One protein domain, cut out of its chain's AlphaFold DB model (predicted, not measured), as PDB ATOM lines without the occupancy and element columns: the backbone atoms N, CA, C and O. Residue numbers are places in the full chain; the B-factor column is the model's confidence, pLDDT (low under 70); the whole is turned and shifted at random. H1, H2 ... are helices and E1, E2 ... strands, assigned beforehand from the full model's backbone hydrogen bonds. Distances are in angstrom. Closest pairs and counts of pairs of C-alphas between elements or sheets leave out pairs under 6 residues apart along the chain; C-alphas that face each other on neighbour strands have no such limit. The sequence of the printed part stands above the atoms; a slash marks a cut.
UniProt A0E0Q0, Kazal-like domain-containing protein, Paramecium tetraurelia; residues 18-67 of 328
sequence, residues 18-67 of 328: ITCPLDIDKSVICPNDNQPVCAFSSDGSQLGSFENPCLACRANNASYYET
ATOM      1  N   ILE A  18      45.614  73.850  33.581       96.44
ATOM      2  CA  ILE A  18      46.529  74.396  32.575       96.44
ATOM      3  C   ILE A  18      46.993  75.782  33.023       96.44
ATOM      4  O   ILE A  18      46.195  76.703  33.173       96.44
ATOM      5  N   THR A  19      48.296  75.929  33.274       97.25
ATOM      6  CA  THR A  19      48.896  77.185  33.754       97.25
ATOM      7  C   THR A  19      48.954  78.229  32.641       97.25
ATOM      8  O   THR A  19      49.365  77.934  31.518       97.25
ATOM      9  N   CYS A  20      48.574  79.462  32.962       97.25
ATOM     10  CA  CYS A  20      48.681  80.597  32.059       97.25
ATOM     11  C   CYS A  20      50.146  81.050  31.915       97.25
ATOM     12  O   CYS A  20      50.891  81.038  32.898       97.25
ATOM     13  N   PRO A  21      50.584  81.487  30.721       96.00
ATOM     14  CA  PRO A  21      51.899  82.099  30.553       96.00
ATOM     15  C   PRO A  21      52.014  83.375  31.397       96.00
ATOM     16  O   PRO A  21      51.110  84.207  31.371       96.00
ATOM     17  N   LEU A  22      53.138  83.552  32.101       91.75
ATOM     18  CA  LEU A  22      53.384  84.740  32.935       91.75
ATOM     19  C   LEU A  22      53.412  86.041  32.114       91.75
ATOM     20  O   LEU A  22      52.978  87.082  32.597       91.75
ATOM     21  N   ASP A  23      53.860  85.950  30.861       90.69
ATOM     22  CA  ASP A  23      54.050  87.082  29.956       90.69
ATOM     23  C   ASP A  23      53.125  86.974  28.738       90.69
ATOM     24  O   ASP A  23      53.572  86.919  27.589       90.69
ATOM     25  N   ILE A  24      51.812  86.900  28.971       90.31
ATOM     26  CA  ILE A  24      50.859  86.996  27.864       90.31
ATOM     27  C   ILE A  24      50.895  88.416  27.289       90.31
ATOM     28  O   ILE A  24      50.571  89.408  27.950       90.31
ATOM     29  N   ASP A  25      51.297  88.517  26.026       91.88
ATOM     30  CA  ASP A  25      51.253  89.773  25.295       91.88
ATOM     31  C   ASP A  25      49.789  90.153  25.031       91.88
ATOM     32  O   ASP A  25      49.076  89.524  24.245       91.88
ATOM     33  N   LYS A  26      49.328  91.216  25.700       87.25
ATOM     34  CA  LYS A  26      47.955  91.729  25.580       87.25
ATOM     35  C   LYS A  26      47.631  92.258  24.175       87.25
ATOM     36  O   LYS A  26      46.454  92.502  23.892       87.25
ATOM     37  N   SER A  27      48.630  92.440  23.309       90.75
ATOM     38  CA  SER A  27      48.437  92.823  21.908       90.75
ATOM     39  C   SER A  27      48.020  91.651  21.009       90.75
ATOM     40  O   SER A  27      47.453  91.880  19.941       90.75
ATOM     41  N   VAL A  28      48.220  90.403  21.450       91.69
ATOM     42  CA  VAL A  28      47.811  89.215  20.693       91.69
ATOM     43  C   VAL A  28      46.289  89.098  20.691       91.69
ATOM     44  O   VAL A  28      45.625  89.131  21.732       91.69
ATOM     45  N   ILE A  29      45.726  88.965  19.491       93.56
ATOM     46  CA  ILE A  29      44.297  88.749  19.276       93.56
ATOM     47  C   ILE A  29      43.986  87.291  19.621       93.56
ATOM     48  O   ILE A  29      44.566  86.379  19.032       93.56
ATOM     49  N   CYS A  30      43.082  87.070  20.578       95.50
ATOM     50  CA  CYS A  30      42.627  85.722  20.905       95.50
ATOM     51  C   CYS A  30      41.796  85.148  19.747       95.50
ATOM     52  O   CYS A  30      40.971  85.874  19.185       95.50
ATOM     53  N   PRO A  31      41.987  83.869  19.386       93.81
ATOM     54  CA  PRO A  31      41.168  83.231  18.367       93.81
ATOM     55  C   PRO A  31      39.710  83.153  18.841       93.81
ATOM     56  O   PRO A  31      39.440  83.043  20.038       93.81
ATOM     57  N   ASN A  32      38.765  83.241  17.905       89.19
ATOM     58  CA  ASN A  32      37.329  83.284  18.196       89.19
ATOM     59  C   ASN A  32      36.736  81.871  18.374       89.19
ATOM     60  O   ASN A  32      35.679  81.538  17.835       89.19
ATOM     61  N   ASP A  33      37.473  81.016  19.076       92.31
ATOM     62  CA  ASP A  33      37.142  79.610  19.261       92.31
ATOM     63  C   ASP A  33      36.264  79.503  20.506       92.31
ATOM     64  O   ASP A  33      36.691  79.900  21.581       92.31
ATOM     65  N   ASN A  34      35.045  78.979  20.403       88.12
ATOM     66  CA  ASN A  34      34.159  78.862  21.566       88.12
ATOM     67  C   ASN A  34      34.475  77.582  22.361       88.12
ATOM     68  O   ASN A  34      33.827  76.548  22.187       88.12
ATOM     69  N   GLN A  35      35.515  77.645  23.193       93.00
ATOM     70  CA  GLN A  35      35.949  76.578  24.095       93.00
ATOM     71  C   GLN A  35      35.895  77.090  25.537       93.00
ATOM     72  O   GLN A  35      36.922  77.503  26.073       93.00
ATOM     73  N   PRO A  36      34.706  77.114  26.165       92.25
ATOM     74  CA  PRO A  36      34.536  77.786  27.439       92.25
ATOM     75  C   PRO A  36      35.394  77.145  28.530       92.25
ATOM     76  O   PRO A  36      35.406  75.924  28.674       92.25
ATOM     77  N   VAL A  37      36.073  77.979  29.312       95.75
ATOM     78  CA  VAL A  37      36.954  77.559  30.412       95.75
ATOM     79  C   VAL A  37      36.699  78.380  31.672       95.75
ATOM     80  O   VAL A  37      36.117  79.468  31.610       95.75
ATOM     81  N   CYS A  38      37.177  77.886  32.812       96.19
ATOM     82  CA  CYS A  38      37.129  78.597  34.085       96.19
ATOM     83  C   CYS A  38      38.520  79.078  34.501       96.19
ATOM     84  O   CYS A  38      39.430  78.257  34.596       96.19
ATOM     85  N   ALA A  39      38.699  80.380  34.744       96.00
ATOM     86  CA  ALA A  39      39.990  80.932  35.168       96.00
ATOM     87  C   ALA A  39      40.084  81.058  36.693       96.00
ATOM     88  O   ALA A  39      39.108  81.421  37.356       96.00
ATOM     89  N   PHE A  40      41.284  80.838  37.225       96.00
ATOM     90  CA  PHE A  40      41.581  80.894  38.652       96.00
ATOM     91  C   PHE A  40      42.844  81.710  38.930       96.00
ATOM     92  O   PHE A  40      43.826  81.665  38.177       96.00
ATOM     93  N   SER A  41      42.842  82.438  40.042       96.25
ATOM     94  CA  SER A  41      44.042  83.090  40.570       96.25
ATOM     95  C   SER A  41      44.967  82.103  41.278       96.25
ATOM     96  O   SER A  41      44.629  80.941  41.498       96.25
ATOM     97  N   SER A  42      46.181  82.553  41.599       95.69
ATOM     98  CA  SER A  42      47.236  81.705  42.174       95.69
ATOM     99  C   SER A  42      46.899  81.136  43.556       95.69
ATOM    100  O   SER A  42      47.506  80.161  43.983       95.69
ATOM    101  N   ASP A  43      45.952  81.751  44.262       95.06
ATOM    102  CA  ASP A  43      45.381  81.286  45.531       95.06
ATOM    103  C   ASP A  43      44.250  80.252  45.344       95.06
ATOM    104  O   ASP A  43      43.754  79.702  46.324       95.06
ATOM    105  N   GLY A  44      43.847  79.975  44.099       93.12
ATOM    106  CA  GLY A  44      42.756  79.069  43.748       93.12
ATOM    107  C   GLY A  44      41.372  79.722  43.706       93.12
ATOM    108  O   GLY A  44      40.387  79.013  43.498       93.12
ATOM    109  N   SER A  45      41.268  81.044  43.876       90.94
ATOM    110  CA  SER A  45      39.989  81.757  43.775       90.94
ATOM    111  C   SER A  45      39.490  81.790  42.324       90.94
ATOM    112  O   SER A  45      40.239  82.086  41.392       90.94
ATOM    113  N   GLN A  46      38.208  81.484  42.118       92.94
ATOM    114  CA  GLN A  46      37.586  81.493  40.794       92.94
ATOM    115  C   GLN A  46      37.353  82.932  40.315       92.94
ATOM    116  O   GLN A  46      36.667  83.710  40.973       92.94
ATOM    117  N   LEU A  47      37.892  83.269  39.144       91.81
ATOM    118  CA  LEU A  47      37.784  84.606  38.548       91.81
ATOM    119  C   LEU A  47      36.585  84.735  37.604       91.81
ATOM    120  O   LEU A  47      36.066  85.833  37.416       91.81
ATOM    121  N   GLY A  48      36.139  83.625  37.012       91.50
ATOM    122  CA  GLY A  48      34.967  83.597  36.139       91.50
ATOM    123  C   GLY A  48      35.079  82.605  34.986       91.50
ATOM    124  O   GLY A  48      36.081  81.901  34.841       91.50
ATOM    125  N   SER A  49      34.017  82.558  34.179       94.12
ATOM    126  CA  SER A  49      33.956  81.774  32.943       94.12
ATOM    127  C   SER A  49      34.339  82.651  31.762       94.12
ATOM    128  O   SER A  49      33.871  83.782  31.657       94.12
ATOM    129  N   PHE A  50      35.137  82.108  30.852       94.88
ATOM    130  CA  PHE A  50      35.604  82.801  29.653       94.88
ATOM    131  C   PHE A  50      35.294  81.963  28.417       94.88
ATOM    132  O   PHE A  50      35.219  80.741  28.516       94.88
ATOM    133  N   GLU A  51      35.121  82.606  27.260       94.56
ATOM    134  CA  GLU A  51      34.765  81.918  26.007       94.56
ATOM    135  C   GLU A  51      35.879  80.997  25.502       94.56
ATOM    136  O   GLU A  51      35.596  80.022  24.812       94.56
ATOM    137  N   ASN A  52      37.140  81.299  25.842       95.38
ATOM    138  CA  ASN A  52      38.296  80.494  25.470       95.38
ATOM    139  C   ASN A  52      39.491  80.660  26.427       95.38
ATOM    140  O   ASN A  52      39.556  81.644  27.175       95.38
ATOM    141  N   PRO A  53      40.472  79.737  26.373       96.38
ATOM    142  CA  PRO A  53      41.704  79.797  27.161       96.38
ATOM    143  C   PRO A  53      42.489  81.107  27.073       96.38
ATOM    144  O   PRO A  53      43.033  81.579  28.070       96.38
ATOM    145  N   CYS A  54      42.556  81.709  25.885       97.31
ATOM    146  CA  CYS A  54      43.313  82.940  25.682       97.31
ATOM    147  C   CYS A  54      42.682  84.106  26.452       97.31
ATOM    148  O   CYS A  54      43.391  84.850  27.131       97.31
ATOM    149  N   LEU A  55      41.352  84.231  26.418       96.06
ATOM    150  CA  LEU A  55      40.626  85.235  27.197       96.06
ATOM    151  C   LEU A  55      40.742  84.985  28.704       96.06
ATOM    152  O   LEU A  55      40.966  85.936  29.452       96.06
ATOM    153  N   ALA A  56      40.677  83.723  29.141       96.38
ATOM    154  CA  ALA A  56      40.877  83.349  30.541       96.38
ATOM    155  C   ALA A  56      42.238  83.801  31.077       96.38
ATOM    156  O   ALA A  56      42.305  84.473  32.103       96.38
ATOM    157  N   CYS A  57      43.320  83.513  30.353       97.19
ATOM    158  CA  CYS A  57      44.665  83.904  30.774       97.19
ATOM    159  C   CYS A  57      44.966  85.403  30.626       97.19
ATOM    160  O   CYS A  57      45.965  85.882  31.155       97.19
ATOM    161  N   ARG A  58      44.116  86.165  29.927       95.81
ATOM    162  CA  ARG A  58      44.204  87.632  29.869       95.81
ATOM    163  C   ARG A  58      43.503  88.327  31.030       95.81
ATOM    164  O   ARG A  58      43.713  89.531  31.209       95.81
ATOM    165  N   ALA A  59      42.665  87.617  31.784       94.25
ATOM    166  CA  ALA A  59      42.021  88.179  32.957       94.25
ATOM    167  C   ALA A  59      43.078  88.592  33.991       94.25
ATOM    168  O   ALA A  59      44.095  87.923  34.182       94.25
ATOM    169  N   ASN A  60      42.853  89.727  34.654       91.62
ATOM    170  CA  ASN A  60      43.785  90.199  35.672       91.62
ATOM    171  C   ASN A  60      43.886  89.153  36.791       91.62
ATOM    172  O   ASN A  60      42.867  88.713  37.318       91.62
ATOM    173  N   ASN A  61      45.119  88.803  37.161       92.81
ATOM    174  CA  ASN A  61      45.452  87.815  38.191       92.81
ATOM    175  C   ASN A  61      45.107  86.356  37.848       92.81
ATOM    176  O   ASN A  61      45.198  85.509  38.735       92.81
ATOM    177  N   ALA A  62      44.757  86.034  36.598       96.31
ATOM    178  CA  ALA A  62      44.623  84.643  36.176       96.31
ATOM    179  C   ALA A  62      45.987  83.943  36.172       96.31
ATOM    180  O   ALA A  62      46.960  84.436  35.605       96.31
ATOM    181  N   SER A  63      46.043  82.780  36.814       97.31
ATOM    182  CA  SER A  63      47.252  81.960  36.929       97.31
ATOM    183  C   SER A  63      47.113  80.612  36.228       97.31
ATOM    184  O   SER A  63      48.082  80.108  35.667       97.31
ATOM    185  N   TYR A  64      45.913  80.035  36.216       97.31
ATOM    186  CA  TYR A  64      45.592  78.805  35.502       97.31
ATOM    187  C   TYR A  64      44.113  78.794  35.120       97.31
ATOM    188  O   TYR A  64      43.317  79.587  35.631       97.31
ATOM    189  N   TYR A  65      43.747  77.889  34.222       96.88
ATOM    190  CA  TYR A  65      42.360  77.616  33.884       96.88
ATOM    191  C   TYR A  65      42.084  76.113  33.836       96.88
ATOM    192  O   TYR A  65      43.001  75.295  33.715       96.88
ATOM    193  N   GLU A  66      40.806  75.762  33.927       96.25
ATOM    194  CA  GLU A  66      40.294  74.401  33.769       96.25
ATOM    195  C   GLU A  66      39.320  74.376  32.585       96.25
ATOM    196  O   GLU A  66      38.559  75.322  32.374       96.25
ATOM    197  N   THR A  67      39.358  73.311  31.782       93.94
ATOM    198  CA  THR A  67      38.525  73.174  30.569       93.94
ATOM    199  C   THR A  67      37.075  72.807  30.857       93.94
ATOM    200  O   THR A  67      36.249  72.751  29.948       93.94
TER     201      THR A  67
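AT A GLANCE: This is residues 18 to 67 of the 328 residues of the protein "Kazal-like domain-containing protein" of Paramecium tetraurelia (UniProt A0E0Q0). With little regular structure, this is a small antiparallel sheet, order E2 E1 E3, with short helix H1 over one face and residues 18 to 36 arcing past H1. The printed part has 50 residues, 18 in named elements (E1, E2, H1, E3 along the chain), class mixed. It is compact, radius of gyration of the C-alphas 9.8 A, spanning 28 by 22 by 15 A.

IN THESE COORDINATES: E1 is residues 37 to 40, from C-alpha 37 at (36.954, 77.559, 30.412). E2 is 46 to 50, 11.4 A long, H1 53 to 58, and E3 64 to 66, ending at C-alpha 66 (40.294, 74.401, 33.769).

HOW THE PARTS SIT: E1 and E2 form a hairpin; N 47 and O 39 are 2.8 A apart. E1 and E3 are antiparallel; N 38 and O 66 are 2.9 A apart. H1 is on the sheet, height 7.8 A, over E1; their closest C-alphas, Ala 39 and Ala 56, are 5.3 A apart. Every O i to N i+4 pair in H1 is within hydrogen-bond range. E2, H1 and E3 form a split strand-helix-strand unit, its two strands running the same way with E1 between, its crossover right-handed.

THE WHOLE: The printed part has no cut, and no printed residue is under pLDDT 70.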